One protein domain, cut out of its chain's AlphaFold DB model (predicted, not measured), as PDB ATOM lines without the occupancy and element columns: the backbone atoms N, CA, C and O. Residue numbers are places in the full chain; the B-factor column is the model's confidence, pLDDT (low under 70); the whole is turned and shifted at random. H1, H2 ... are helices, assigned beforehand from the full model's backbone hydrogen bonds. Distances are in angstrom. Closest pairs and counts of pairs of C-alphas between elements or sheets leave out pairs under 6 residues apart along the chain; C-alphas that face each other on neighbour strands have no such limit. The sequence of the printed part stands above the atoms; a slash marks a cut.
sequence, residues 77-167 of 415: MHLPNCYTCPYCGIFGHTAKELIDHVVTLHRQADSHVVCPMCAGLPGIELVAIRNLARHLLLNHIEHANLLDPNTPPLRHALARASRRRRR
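This is residues 77 to 167 of the 415 residues of the protein "E3 ubiquitin-protein ligase KCMF1" of Drosophila navojoa (UniProt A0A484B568). The longest helix, H5, is an arm reaching away from a small core in which H3 and H4 pack on one side of H1. Short H2 and the long loops lie on the side of H1 away from H5. The printed part has 91 residues, with helices H1 to H5 in that order and no named strand; it is all helix by class, though helices hold 44 residues, under half. It is compact, with a radius of gyration of the C-alphas of 13.0 A, and spans 43 by 32 by 22 A.

Begin at H5, residues 154 to 167, which with residues 154 to 158 alone only just touches the hub H1, residues 95 to 105, with 3 pairs of C-alphas within 8 A. Their closest C-alphas, Lys 96 and Leu 154, are 7.0 A apart; the tilt is shallow, 25 degrees, the same way. H1 touches H3, residues 132 to 139, opposite ways at a steep tilt of 41 degrees, closest at the C-alphas of Val 103 and Ala 133, 5.1 A. H1 also touches H4, residues 141 to 147, opposite ways at a steep 39 degrees, closest at the C-alphas of Ala 95 and Ala 144, 5.0 A. H2, residues 116 to 119, is near H3. In H1, H3 and H4 each O i to N i+4 pair is within hydrogen-bond range; in H5, 7 of 10 are, and H2 is too short for one.

Find C-alpha 154 at (-12.624, -9.567, 28.129); from there H5 runs 20.3 A to C-alpha 167 at (-3.010, -21.026, 41.835). H1 begins at C-alpha 95, (-9.778, -0.229, 24.824), and is 15.5 A long; H3 measures 10.3 A, H4 10.1 A and H2 5.1 A.

The C-alphas of Gly 123 and Arg 167, 44.7 A, are farthest apart. There is no cut; the link from H2 to H3 is long. Look for pLDDT under 70 at residues 77 to 80, 122 to 123 and 155 to 167.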
ATOM      1  N   MET A  77      -4.066   3.230  11.661       41.72
ATOM      2  CA  MET A  77      -5.250   2.372  11.843       41.72
ATOM      3  C   MET A  77      -5.660   2.183  13.313       41.72
ATOM      4  O   MET A  77      -6.813   1.841  13.570       41.72
ATOM      5  N   HIS A  78      -4.760   2.423  14.273       48.75
ATOM      6  CA  HIS A  78      -5.036   2.190  15.698       48.75
ATOM      7  C   HIS A  78      -5.416   3.451  16.484       48.75
ATOM      8  O   HIS A  78      -6.033   3.331  17.539       48.75
ATOM      9  N   LEU A  79      -5.168   4.649  15.942       58.91
ATOM     10  CA  LEU A  79      -5.431   5.949  16.582       58.91
ATOM     11  C   LEU A  79      -6.801   6.119  17.290       58.91
ATOM     12  O   LEU A  79      -6.803   6.646  18.404       58.91
ATOM     13  N   PRO A  80      -7.963   5.691  16.741       66.56
ATOM     14  CA  PRO A  80      -9.250   5.812  17.445       66.56
ATOM     15  C   PRO A  80      -9.424   4.825  18.616       66.56
ATOM     16  O   PRO A  80     -10.391   4.939  19.366       66.56
ATOM     17  N   ASN A  81      -8.504   3.870  18.774       81.12
ATOM     18  CA  ASN A  81      -8.441   2.886  19.851       81.12
ATOM     19  C   ASN A  81      -7.132   3.023  20.665       81.12
ATOM     20  O   ASN A  81      -6.672   2.046  21.238       81.12
ATOM     21  N   CYS A  82      -6.509   4.208  20.717       86.94
ATOM     22  CA  CYS A  82      -5.323   4.468  21.544       86.94
ATOM     23  C   CYS A  82      -5.678   5.325  22.768       86.94
ATOM     24  O   CYS A  82      -6.009   6.507  22.636       86.94
ATOM     25  N   TYR A  83      -5.564   4.750  23.968       90.56
ATOM     26  CA  TYR A  83      -5.936   5.410  25.219       90.56
ATOM     27  C   TYR A  83      -4.772   5.572  26.205       90.56
ATOM     28  O   TYR A  83      -3.928   4.687  26.359       90.56
ATOM     29  N   THR A  84      -4.778   6.694  26.929       92.25
ATOM     30  CA  THR A  84      -3.866   6.968  28.050       92.25
ATOM     31  C   THR A  84      -4.475   6.490  29.369       92.25
ATOM     32  O   THR A  84      -5.614   6.824  29.697       92.25
ATOM     33  N   CYS A  85      -3.720   5.755  30.187       93.25
ATOM     34  CA  CYS A  85      -4.148   5.407  31.540       93.25
ATOM     35  C   CYS A  85      -4.041   6.630  32.479       93.25
ATOM     36  O   CYS A  85      -2.940   7.139  32.691       93.25
ATOM     37  N   PRO A  86      -5.131   7.093  33.121       92.06
ATOM     38  CA  PRO A  86      -5.122   8.348  33.883       92.06
ATOM     39  C   PRO A  86      -4.418   8.266  35.247       92.06
ATOM     40  O   PRO A  86      -4.119   9.290  35.873       92.06
ATOM     41  N   TYR A  87      -4.140   7.049  35.719       90.56
ATOM     42  CA  TYR A  87      -3.420   6.821  36.968       90.56
ATOM     43  C   TYR A  87      -1.900   6.913  36.769       90.56
ATOM     44  O   TYR A  87      -1.254   7.702  37.456       90.56
ATOM     45  N   CYS A  88      -1.345   6.153  35.817       90.88
ATOM     46  CA  CYS A  88       0.101   6.043  35.578       90.88
ATOM     47  C   CYS A  88       0.633   6.801  34.347       90.88
ATOM     48  O   CYS A  88       1.843   6.852  34.165       90.88
ATOM     49  N   GLY A  89      -0.234   7.353  33.495       89.25
ATOM     50  CA  GLY A  89       0.150   8.106  32.294       89.25
ATOM     51  C   GLY A  89       0.658   7.279  31.111       89.25
ATOM     52  O   GLY A  89       1.043   7.861  30.104       89.25
ATOM     53  N   ILE A  90       0.634   5.944  31.191       89.69
ATOM     54  CA  ILE A  90       1.025   5.081  30.068       89.69
ATOM     55  C   ILE A  90       0.021   5.261  28.918       89.69
ATOM     56  O   ILE A  90      -1.185   5.092  29.105       89.69
ATOM     57  N   PHE A  91       0.539   5.632  27.749       89.12
ATOM     58  CA  PHE A  91      -0.185   5.794  26.488       89.12
ATOM     59  C   PHE A  91      -0.112   4.513  25.636       89.12
ATOM     60  O   PHE A  91       0.737   3.654  25.867       89.12
ATOM     61  N   GLY A  92      -0.988   4.403  24.634       86.19
ATOM     62  CA  GLY A  92      -0.939   3.349  23.616       86.19
ATOM     63  C   GLY A  92      -1.740   2.088  23.945       86.19
ATOM     64  O   GLY A  92      -1.675   1.127  23.190       86.19
ATOM     65  N   HIS A  93      -2.518   2.074  25.031       88.00
ATOM     66  CA  HIS A  93      -3.394   0.944  25.340       88.00
ATOM     67  C   HIS A  93      -4.606   0.903  24.399       88.00
ATOM     68  O   HIS A  93      -5.303   1.913  24.261       88.00
ATOM     69  N   THR A  94      -4.936  -0.274  23.855       90.62
ATOM     70  CA  THR A  94      -6.274  -0.518  23.283       90.62
ATOM     71  C   THR A  94      -7.371  -0.369  24.337       90.62
ATOM     72  O   THR A  94      -7.116  -0.482  25.540       90.62
ATOM     73  N   ALA A  95      -8.628  -0.192  23.919       89.31
ATOM     74  CA  ALA A  95      -9.778  -0.229  24.824       89.31
ATOM     75  C   ALA A  95      -9.790  -1.500  25.689       89.31
ATOM     76  O   ALA A  95     -10.171  -1.447  26.858       89.31
ATOM     77  N   LYS A  96      -9.356  -2.646  25.148       89.31
ATOM     78  CA  LYS A  96      -9.254  -3.890  25.920       89.31
ATOM     79  C   LYS A  96      -8.110  -3.880  26.925       89.31
ATOM     80  O   LYS A  96      -8.323  -4.247  28.083       89.31
ATOM     81  N   GLU A  97      -6.924  -3.454  26.509       89.69
ATOM     82  CA  GLU A  97      -5.745  -3.407  27.378       89.69
ATOM     83  C   GLU A  97      -5.884  -2.357  28.475       89.69
ATOM     84  O   GLU A  97      -5.486  -2.629  29.600       89.69
ATOM     85  N   LEU A  98      -6.523  -1.212  28.210       91.50
ATOM     86  CA  LEU A  98      -6.826  -0.205  29.229       91.50
ATOM     87  C   LEU A  98      -7.685  -0.807  30.350       91.50
ATOM     88  O   LEU A  98      -7.425  -0.566  31.530       91.50
ATOM     89  N   ILE A  99      -8.695  -1.611  29.997       90.62
ATOM     90  CA  ILE A  99      -9.563  -2.271  30.977       90.62
ATOM     91  C   ILE A  99      -8.774  -3.315  31.779       90.62
ATOM     92  O   ILE A  99      -8.871  -3.315  33.005       90.62
ATOM     93  N   ASP A 100      -7.971  -4.169  31.135       89.56
ATOM     94  CA  ASP A 100      -7.166  -5.170  31.852       89.56
ATOM     95  C   ASP A 100      -6.085  -4.513  32.733       89.56
ATOM     96  O   ASP A 100      -5.981  -4.833  33.917       89.56
ATOM     97  N   HIS A 101      -5.365  -3.508  32.222       91.50
ATOM     98  CA  HIS A 101      -4.373  -2.699  32.946       91.50
ATOM     99  C   HIS A 101      -4.971  -2.047  34.195       91.50
ATOM    100  O   HIS A 101      -4.487  -2.246  35.312       91.50
ATOM    101  N   VAL A 102      -6.066  -1.294  34.042       91.19
ATOM    102  CA  VAL A 102      -6.704  -0.593  35.166       91.19
ATOM    103  C   VAL A 102      -7.267  -1.587  36.192       91.19
ATOM    104  O   VAL A 102      -7.154  -1.349  37.394       91.19
ATOM    105  N   VAL A 103      -7.798  -2.736  35.763       89.81
ATOM    106  CA  VAL A 103      -8.345  -3.771  36.662       89.81
ATOM    107  C   VAL A 103      -7.257  -4.628  37.332       89.81
ATOM    108  O   VAL A 103      -7.488  -5.147  38.427       89.81
ATOM    109  N   THR A 104      -6.069  -4.774  36.740       87.00
ATOM    110  CA  THR A 104      -4.969  -5.587  37.298       87.00
ATOM    111  C   THR A 104      -3.971  -4.795  38.143       87.00
ATOM    112  O   THR A 104      -3.450  -5.354  39.117       87.00
ATOM    113  N   LEU A 105      -3.730  -3.519  37.813       89.12
ATOM    114  CA  LEU A 105      -2.742  -2.650  38.470       89.12
ATOM    115  C   LEU A 105      -3.363  -1.512  39.295       89.12
ATOM    116  O   LEU A 105      -2.763  -1.091  40.282       89.12
ATOM    117  N   HIS A 106      -4.571  -1.044  38.958       90.12
ATOM    118  CA  HIS A 106      -5.204   0.123  39.598       90.12
ATOM    119  C   HIS A 106      -6.598  -0.162  40.203       90.12
ATOM    120  O   HIS A 106      -7.365   0.761  40.466       90.12
ATOM    121  N   ARG A 107      -6.925  -1.434  40.500       85.06
ATOM    122  CA  ARG A 107      -8.229  -1.872  41.066       85.06
ATOM    123  C   ARG A 107      -8.675  -1.095  42.317       85.06
ATOM    124  O   ARG A 107      -9.873  -0.945  42.544       85.06
ATOM    125  N   GLN A 108      -7.713  -0.656  43.129       85.25
ATOM    126  CA  GLN A 108      -7.896   0.035  44.413       85.25
ATOM    127  C   GLN A 108      -7.466   1.518  44.357       85.25
ATOM    128  O   GLN A 108      -7.196   2.123  45.390       85.25
ATOM    129  N   ALA A 109      -7.345   2.105  43.161       86.38
ATOM    130  CA  ALA A 109      -7.067   3.529  43.019       86.38
ATOM    131  C   ALA A 109      -8.365   4.341  43.191       86.38
ATOM    132  O   ALA A 109      -9.238   4.299  42.326       86.38
ATOM    133  N   ASP A 110      -8.459   5.082  44.299       81.94
ATOM    134  CA  ASP A 110      -9.620   5.916  44.663       81.94
ATOM    135  C   ASP A 110      -9.481   7.400  44.252       81.94
ATOM    136  O   ASP A 110     -10.298   8.246  44.639       81.94
ATOM    137  N   SER A 111      -8.431   7.748  43.497       88.88
ATOM    138  CA  SER A 111      -8.254   9.096  42.952       88.88
ATOM    139  C   SER A 111      -9.262   9.374  41.836       88.88
ATOM    140  O   SER A 111      -9.500   8.545  40.958       88.88
ATOM    141  N   HIS A 112      -9.852  10.570  41.880       90.69
ATOM    142  CA  HIS A 112     -10.816  11.032  40.886       90.69
ATOM    143  C   HIS A 112     -10.118  11.227  39.533       90.69
ATOM    144  O   HIS A 112      -9.123  11.945  39.454       90.69
ATOM    145  N   VAL A 113     -10.642  10.592  38.484       92.19
ATOM    146  CA  VAL A 113     -10.112  10.659  37.112       92.19
ATOM    147  C   VAL A 113     -11.245  10.708  36.087       92.19
ATOM    148  O   VAL A 113     -12.322  10.154  36.315       92.19
ATOM    149  N   VAL A 114     -11.010  11.336  34.937       91.38
ATOM    150  CA  VAL A 114     -11.923  11.267  33.785       91.38
ATOM    151  C   VAL A 114     -11.694   9.940  33.052       91.38
ATOM    152  O   VAL A 114     -10.562   9.473  32.926       91.38
ATOM    153  N   CYS A 115     -12.760   9.298  32.566       91.06
ATOM    154  CA  CYS A 115     -12.629   8.086  31.757       91.06
ATOM    155  C   CYS A 115     -12.198   8.440  30.316       91.06
ATOM    156  O   CYS A 115     -12.959   9.129  29.632       91.06
ATOM    157  N   PRO A 116     -11.062   7.919  29.803       89.56
ATOM    158  CA  PRO A 116     -10.611   8.192  28.432       89.56
ATOM    159  C   PRO A 116     -11.634   7.782  27.364       89.56
ATOM    160  O   PRO A 116     -11.809   8.471  26.364       89.56
ATOM    161  N   MET A 117     -12.364   6.689  27.608       87.88
ATOM    162  CA  MET A 117     -13.415   6.197  26.712       87.88
ATOM    163  C   MET A 117     -14.705   7.030  26.771       87.88
ATOM    164  O   MET A 117     -15.474   6.995  25.817       87.88
ATOM    165  N   CYS A 118     -14.954   7.784  27.850       87.56
ATOM    166  CA  CYS A 118     -16.045   8.765  27.890       87.56
ATOM    167  C   CYS A 118     -15.650  10.070  27.193       87.56
ATOM    168  O   CYS A 118     -16.473  10.637  26.486       87.56
ATOM    169  N   ALA A 119     -14.398  10.519  27.349       85.75
ATOM    170  CA  ALA A 119     -13.906  11.770  26.766       85.75
ATOM    171  C   ALA A 119     -14.012  11.814  25.226       85.75
ATOM    172  O   ALA A 119     -14.169  12.886  24.651       85.75
ATOM    173  N   GLY A 120     -13.969  10.653  24.561       78.69
ATOM    174  CA  GLY A 120     -14.173  10.530  23.113       78.69
ATOM    175  C   GLY A 120     -15.631  10.480  22.634       78.69
ATOM    176  O   GLY A 120     -15.842  10.433  21.425       78.69
ATOM    177  N   LEU A 121     -16.632  10.461  23.523       78.44
ATOM    178  CA  LEU A 121     -18.042  10.325  23.137       78.44
ATOM    179  C   LEU A 121     -18.734  11.700  23.034       78.44
ATOM    180  O   LEU A 121     -18.785  12.431  24.025       78.44
ATOM    181  N   PRO A 122     -19.304  12.068  21.870       68.88
ATOM    182  CA  PRO A 122     -19.962  13.358  21.699       68.88
ATOM    183  C   PRO A 122     -21.252  13.450  22.529       68.88
ATOM    184  O   PRO A 122     -22.050  12.515  22.572       68.88
ATOM    185  N   GLY A 123     -21.477  14.608  23.157       65.69
ATOM    186  CA  GLY A 123     -22.718  14.914  23.879       65.69
ATOM    187  C   GLY A 123     -22.852  14.305  25.282       65.69
ATOM    188  O   GLY A 123     -23.947  14.346  25.837       65.69
ATOM    189  N   ILE A 124     -21.779  13.759  25.866       72.81
ATOM    190  CA  ILE A 124     -21.768  13.256  27.250       72.81
ATOM    191  C   ILE A 124     -21.056  14.255  28.171       72.81
ATOM    192  O   ILE A 124     -19.926  14.657  27.902       72.81
ATOM    193  N   GLU A 125     -21.691  14.626  29.286       71.44
ATOM    194  CA  GLU A 125     -21.048  15.408  30.350       71.44
ATOM    195  C   GLU A 125     -19.990  14.559  31.076       71.44
ATOM    196  O   GLU A 125     -20.270  13.458  31.563       71.44
ATOM    197  N   LEU A 126     -18.753  15.058  31.148       80.69
ATOM    198  CA  LEU A 126     -17.625  14.311  31.700       80.69
ATOM    199  C   LEU A 126     -17.565  14.450  33.225       80.69
ATOM    200  O   LEU A 126     -17.178  15.479  33.773       80.69
ATOM    201  N   VAL A 127     -17.934  13.374  33.920       82.00
ATOM    202  CA  VAL A 127     -17.927  13.299  35.387       82.00
ATOM    203  C   VAL A 127     -16.623  12.668  35.884       82.00
ATOM    204  O   VAL A 127     -16.171  11.650  35.358       82.00
ATOM    205  N   ALA A 128     -16.037  13.238  36.940       85.44
ATOM    206  CA  ALA A 128     -14.855  12.683  37.594       85.44
ATOM    207  C   ALA A 128     -15.198  11.398  38.376       85.44
ATOM    208  O   ALA A 128     -15.976  11.407  39.333       85.44
ATOM    209  N   ILE A 129     -14.601  10.275  37.980       87.12
ATOM    210  CA  ILE A 129     -14.910   8.931  38.479       87.12
ATOM    211  C   ILE A 129     -13.909   8.531  39.567       87.12
ATOM    212  O   ILE A 129     -12.701   8.599  39.362       87.12
ATOM    213  N   ARG A 130     -14.411   8.058  40.717       85.19
ATOM    214  CA  ARG A 130     -13.572   7.626  41.855       85.19
ATOM    215  C   ARG A 130     -12.922   6.258  41.680       85.19
ATOM    216  O   ARG A 130     -11.817   6.063  42.152       85.19
ATOM    217  N   ASN A 131     -13.602   5.312  41.031       86.81
ATOM    218  CA  ASN A 131     -13.073   3.969  40.791       86.81
ATOM    219  C   ASN A 131     -13.270   3.602  39.316       86.81
ATOM    220  O   ASN A 131     -14.308   3.065  38.911       86.81
ATOM    221  N   LEU A 132     -12.273   3.944  38.495       89.94
ATOM    222  CA  LEU A 132     -12.338   3.764  37.046       89.94
ATOM    223  C   LEU A 132     -12.426   2.284  36.655       89.94
ATOM    224  O   LEU A 132     -13.127   1.956  35.702       89.94
ATOM    225  N   ALA A 133     -11.788   1.387  37.417       89.31
ATOM    226  CA  ALA A 133     -11.865  -0.058  37.204       89.31
ATOM    227  C   ALA A 133     -13.322  -0.554  37.192       89.31
ATOM    228  O   ALA A 133     -13.739  -1.233  36.253       89.31
ATOM    229  N   ARG A 134     -14.129  -0.161  38.187       88.00
ATOM    230  CA  ARG A 134     -15.557  -0.500  38.243       88.00
ATOM    231  C   ARG A 134     -16.359   0.160  37.118       88.00
ATOM    232  O   ARG A 134     -17.199  -0.508  36.524       88.00
ATOM    233  N   HIS A 135     -16.106   1.433  36.805       90.56
ATOM    234  CA  HIS A 135     -16.797   2.146  35.714       90.56
ATOM    235  C   HIS A 135     -16.561   1.490  34.348       90.56
ATOM    236  O   HIS A 135     -17.512   1.217  33.617       90.56
ATOM    237  N   LEU A 136     -15.306   1.179  34.026       89.81
ATOM    238  CA  LEU A 136     -14.920   0.493  32.794       89.81
ATOM    239  C   LEU A 136     -15.575  -0.893  32.677       89.81
ATOM    240  O   LEU A 136     -16.121  -1.234  31.626       89.81
ATOM    241  N   LEU A 137     -15.580  -1.665  33.772       87.88
ATOM    242  CA  LEU A 137     -16.211  -2.988  33.826       87.88
ATOM    243  C   LEU A 137     -17.748  -2.951  33.715       87.88
ATOM    244  O   LEU A 137     -18.346  -3.939  33.289       87.88
ATOM    245  N   LEU A 138     -18.386  -1.839  34.090       85.00
ATOM    246  CA  LEU A 138     -19.830  -1.637  33.946       85.00
ATOM    247  C   LEU A 138     -20.209  -1.188  32.531       85.00
ATOM    248  O   LEU A 138     -21.076  -1.795  31.909       85.00
ATOM    249  N   ASN A 139     -19.554  -0.137  32.037       85.75
ATOM    250  CA  ASN A 139     -20.060   0.662  30.920       85.75
ATOM    251  C   ASN A 139     -19.335   0.405  29.588       85.75
ATOM    252  O   ASN A 139     -19.901   0.670  28.532       85.75
ATOM    253  N   HIS A 140     -18.099  -0.112  29.613       88.56
ATOM    254  CA  HIS A 140     -17.228  -0.118  28.428       88.56
ATOM    255  C   HIS A 140     -16.733  -1.498  27.967       88.56
ATOM    256  O   HIS A 140     -16.173  -1.582  26.877       88.56
ATOM    257  N   ILE A 141     -16.986  -2.593  28.706       86.38
ATOM    258  CA  ILE A 141     -16.597  -3.958  28.277       86.38
ATOM    259  C   ILE A 141     -17.111  -4.285  26.870       86.38
ATOM    260  O   ILE A 141     -16.379  -4.845  26.060       86.38
ATOM    261  N   GLU A 142     -18.380  -3.991  26.587       84.38
ATOM    262  CA  GLU A 142     -19.001  -4.358  25.309       84.38
ATOM    263  C   GLU A 142     -18.505  -3.470  24.165       84.38
ATOM    264  O   GLU A 142     -18.152  -4.002  23.118       84.38
ATOM    265  N   HIS A 143     -18.312  -2.170  24.405       83.31
ATOM    266  CA  HIS A 143     -17.659  -1.268  23.451       83.31
ATOM    267  C   HIS A 143     -16.220  -1.711  23.123       83.31
ATOM    268  O   HIS A 143     -15.855  -1.820  21.958       83.31
ATOM    269  N   ALA A 144     -15.419  -2.065  24.135       86.06
ATOM    270  CA  ALA A 144     -14.066  -2.590  23.937       86.06
ATOM    271  C   ALA A 144     -14.052  -3.927  23.170       86.06
ATOM    272  O   ALA A 144     -13.147  -4.180  22.381       86.06
ATOM    273  N   ASN A 145     -15.062  -4.787  23.352       85.50
ATOM    274  CA  ASN A 145     -15.188  -6.017  22.560       85.50
ATOM    275  C   ASN A 145     -15.563  -5.758  21.090       85.50
ATOM    276  O   ASN A 145     -15.195  -6.578  20.254       85.50
ATOM    277  N   LEU A 146     -16.254  -4.654  20.785       84.44
ATOM    278  CA  LEU A 146     -16.601  -4.244  19.418       84.44
ATOM    279  C   LEU A 146     -15.438  -3.558  18.685       84.44
ATOM    280  O   LEU A 146     -15.303  -3.752  17.482       84.44
ATOM    281  N   LEU A 147     -14.598  -2.793  19.393       80.94
ATOM    282  CA  LEU A 147     -13.410  -2.149  18.812       80.94
ATOM    283  C   LEU A 147     -12.338  -3.167  18.383       80.94
ATOM    284  O   LEU A 147     -11.733  -3.007  17.329       80.94
ATOM    285  N   ASP A 148     -12.144  -4.235  19.165       80.56
ATOM    286  CA  ASP A 148     -11.111  -5.254  18.928       80.56
ATOM    287  C   ASP A 148     -11.711  -6.661  18.692       80.56
ATOM    288  O   ASP A 148     -11.486  -7.567  19.503       80.56
ATOM    289  N   PRO A 149     -12.477  -6.915  17.613       75.88
ATOM    290  CA  PRO A 149     -13.203  -8.181  17.429       75.88
ATOM    291  C   PRO A 149     -12.285  -9.414  17.330       75.88
ATOM    292  O   PRO A 149     -12.682 -10.516  17.700       75.88
ATOM    293  N   ASN A 150     -11.035  -9.227  16.892       72.75
ATOM    294  CA  ASN A 150     -10.059 -10.298  16.654       72.75
ATOM    295  C   ASN A 150      -9.477 -10.931  17.935       72.75
ATOM    296  O   ASN A 150      -8.786 -11.949  17.860       72.75
ATOM    297  N   THR A 151      -9.719 -10.340  19.109       75.31
ATOM    298  CA  THR A 151      -9.208 -10.829  20.402       75.31
ATOM    299  C   THR A 151     -10.344 -11.354  21.290       75.31
ATOM    300  O   THR A 151     -11.443 -10.791  21.293       75.31
ATOM    301  N   PRO A 152     -10.126 -12.420  22.088       74.31
ATOM    302  CA  PRO A 152     -11.196 -13.052  22.862       74.31
ATOM    303  C   PRO A 152     -11.860 -12.068  23.846       74.31
ATOM    304  O   PRO A 152     -11.179 -11.209  24.411       74.31
ATOM    305  N   PRO A 153     -13.177 -12.190  24.101       74.88
ATOM    306  CA  PRO A 153     -13.919 -11.204  24.882       74.88
ATOM    307  C   PRO A 153     -13.414 -11.105  26.328       74.88
ATOM    308  O   PRO A 153     -13.248 -12.121  27.017       74.88
ATOM    309  N   LEU A 154     -13.240  -9.871  26.822       71.50
ATOM    310  CA  LEU A 154     -12.624  -9.567  28.129       71.50
ATOM    311  C   LEU A 154     -13.235 -10.346  29.302       71.50
ATOM    312  O   LEU A 154     -12.513 -10.793  30.197       71.50
ATOM    313  N   ARG A 155     -14.558 -10.572  29.269       66.69
ATOM    314  CA  ARG A 155     -15.301 -11.349  30.281       66.69
ATOM    315  C   ARG A 155     -14.688 -12.746  30.504       66.69
ATOM    316  O   ARG A 155     -14.687 -13.238  31.629       66.69
ATOM    317  N   HIS A 156     -14.105 -13.358  29.467       59.97
ATOM    318  CA  HIS A 156     -13.417 -14.652  29.535       59.97
ATOM    319  C   HIS A 156     -11.903 -14.537  29.795       59.97
ATOM    320  O   HIS A 156     -11.290 -15.522  30.211       59.97
ATOM    321  N   ALA A 157     -11.273 -13.386  29.545       58.62
ATOM    322  CA  ALA A 157      -9.852 -13.159  29.828       58.62
ATOM    323  C   ALA A 157      -9.614 -12.929  31.333       58.62
ATOM    324  O   ALA A 157      -8.927 -13.723  31.982       58.62
ATOM    325  N   LEU A 158     -10.299 -11.939  31.914       65.00
ATOM    326  CA  LEU A 158     -10.210 -11.563  33.333       65.00
ATOM    327  C   LEU A 158     -10.525 -12.748  34.270       65.00
ATOM    328  O   LEU A 158      -9.808 -13.019  35.239       65.00
ATOM    329  N   ALA A 159     -11.550 -13.536  33.925       59.72
ATOM    330  CA  ALA A 159     -11.938 -14.742  34.657       59.72
ATOM    331  C   ALA A 159     -10.877 -15.866  34.619       59.72
ATOM    332  O   ALA A 159     -10.837 -16.704  35.527       59.72
ATOM    333  N   ARG A 160     -10.001 -15.894  33.602       55.28
ATOM    334  CA  ARG A 160      -8.856 -16.821  33.509       55.28
ATOM    335  C   ARG A 160      -7.620 -16.274  34.235       55.28
ATOM    336  O   ARG A 160      -6.959 -17.043  34.935       55.28
ATOM    337  N   ALA A 161      -7.352 -14.970  34.150       55.38
ATOM    338  CA  ALA A 161      -6.252 -14.309  34.858       55.38
ATOM    339  C   ALA A 161      -6.362 -14.473  36.389       55.38
ATOM    340  O   ALA A 161      -5.414 -14.922  37.041       55.38
ATOM    341  N   SER A 162      -7.556 -14.236  36.949       57.12
ATOM    342  CA  SER A 162      -7.856 -14.438  38.377       57.12
ATOM    343  C   SER A 162      -7.511 -15.860  38.864       57.12
ATOM    344  O   SER A 162      -6.863 -16.037  39.900       57.12
ATOM    345  N   ARG A 163      -7.854 -16.892  38.075       53.62
ATOM    346  CA  ARG A 163      -7.556 -18.300  38.405       53.62
ATOM    347  C   ARG A 163      -6.053 -18.605  38.404       53.62
ATOM    348  O   ARG A 163      -5.610 -19.387  39.245       53.62
ATOM    349  N   ARG A 164      -5.260 -17.986  37.515       53.09
ATOM    350  CA  ARG A 164      -3.792 -18.156  37.490       53.09
ATOM    351  C   ARG A 164      -3.128 -17.576  38.747       53.09
ATOM    352  O   ARG A 164      -2.399 -18.316  39.406       53.09
ATOM    353  N   ARG A 165      -3.449 -16.332  39.144       52.66
ATOM    354  CA  ARG A 165      -2.908 -15.726  40.386       52.66
ATOM    355  C   ARG A 165      -3.258 -16.550  41.631       52.66
ATOM    356  O   ARG A 165      -2.367 -16.842  42.427       52.66
ATOM    357  N   ARG A 166      -4.512 -17.009  41.767       51.62
ATOM    358  CA  ARG A 166      -4.929 -17.846  42.912       51.62
ATOM    359  C   ARG A 166      -4.136 -19.158  42.996       51.62
ATOM    360  O   ARG A 166      -3.779 -19.574  44.094       51.62
ATOM    361  N   ARG A 167      -3.824 -19.796  41.857       50.84
ATOM    362  CA  ARG A 167      -3.010 -21.026  41.835       50.84
ATOM    363  C   ARG A 167      -1.562 -20.761  42.266       50.84
ATOM    364  O   ARG A 167      -1.038 -21.539  43.053       50.84
TER     365      ARG A 167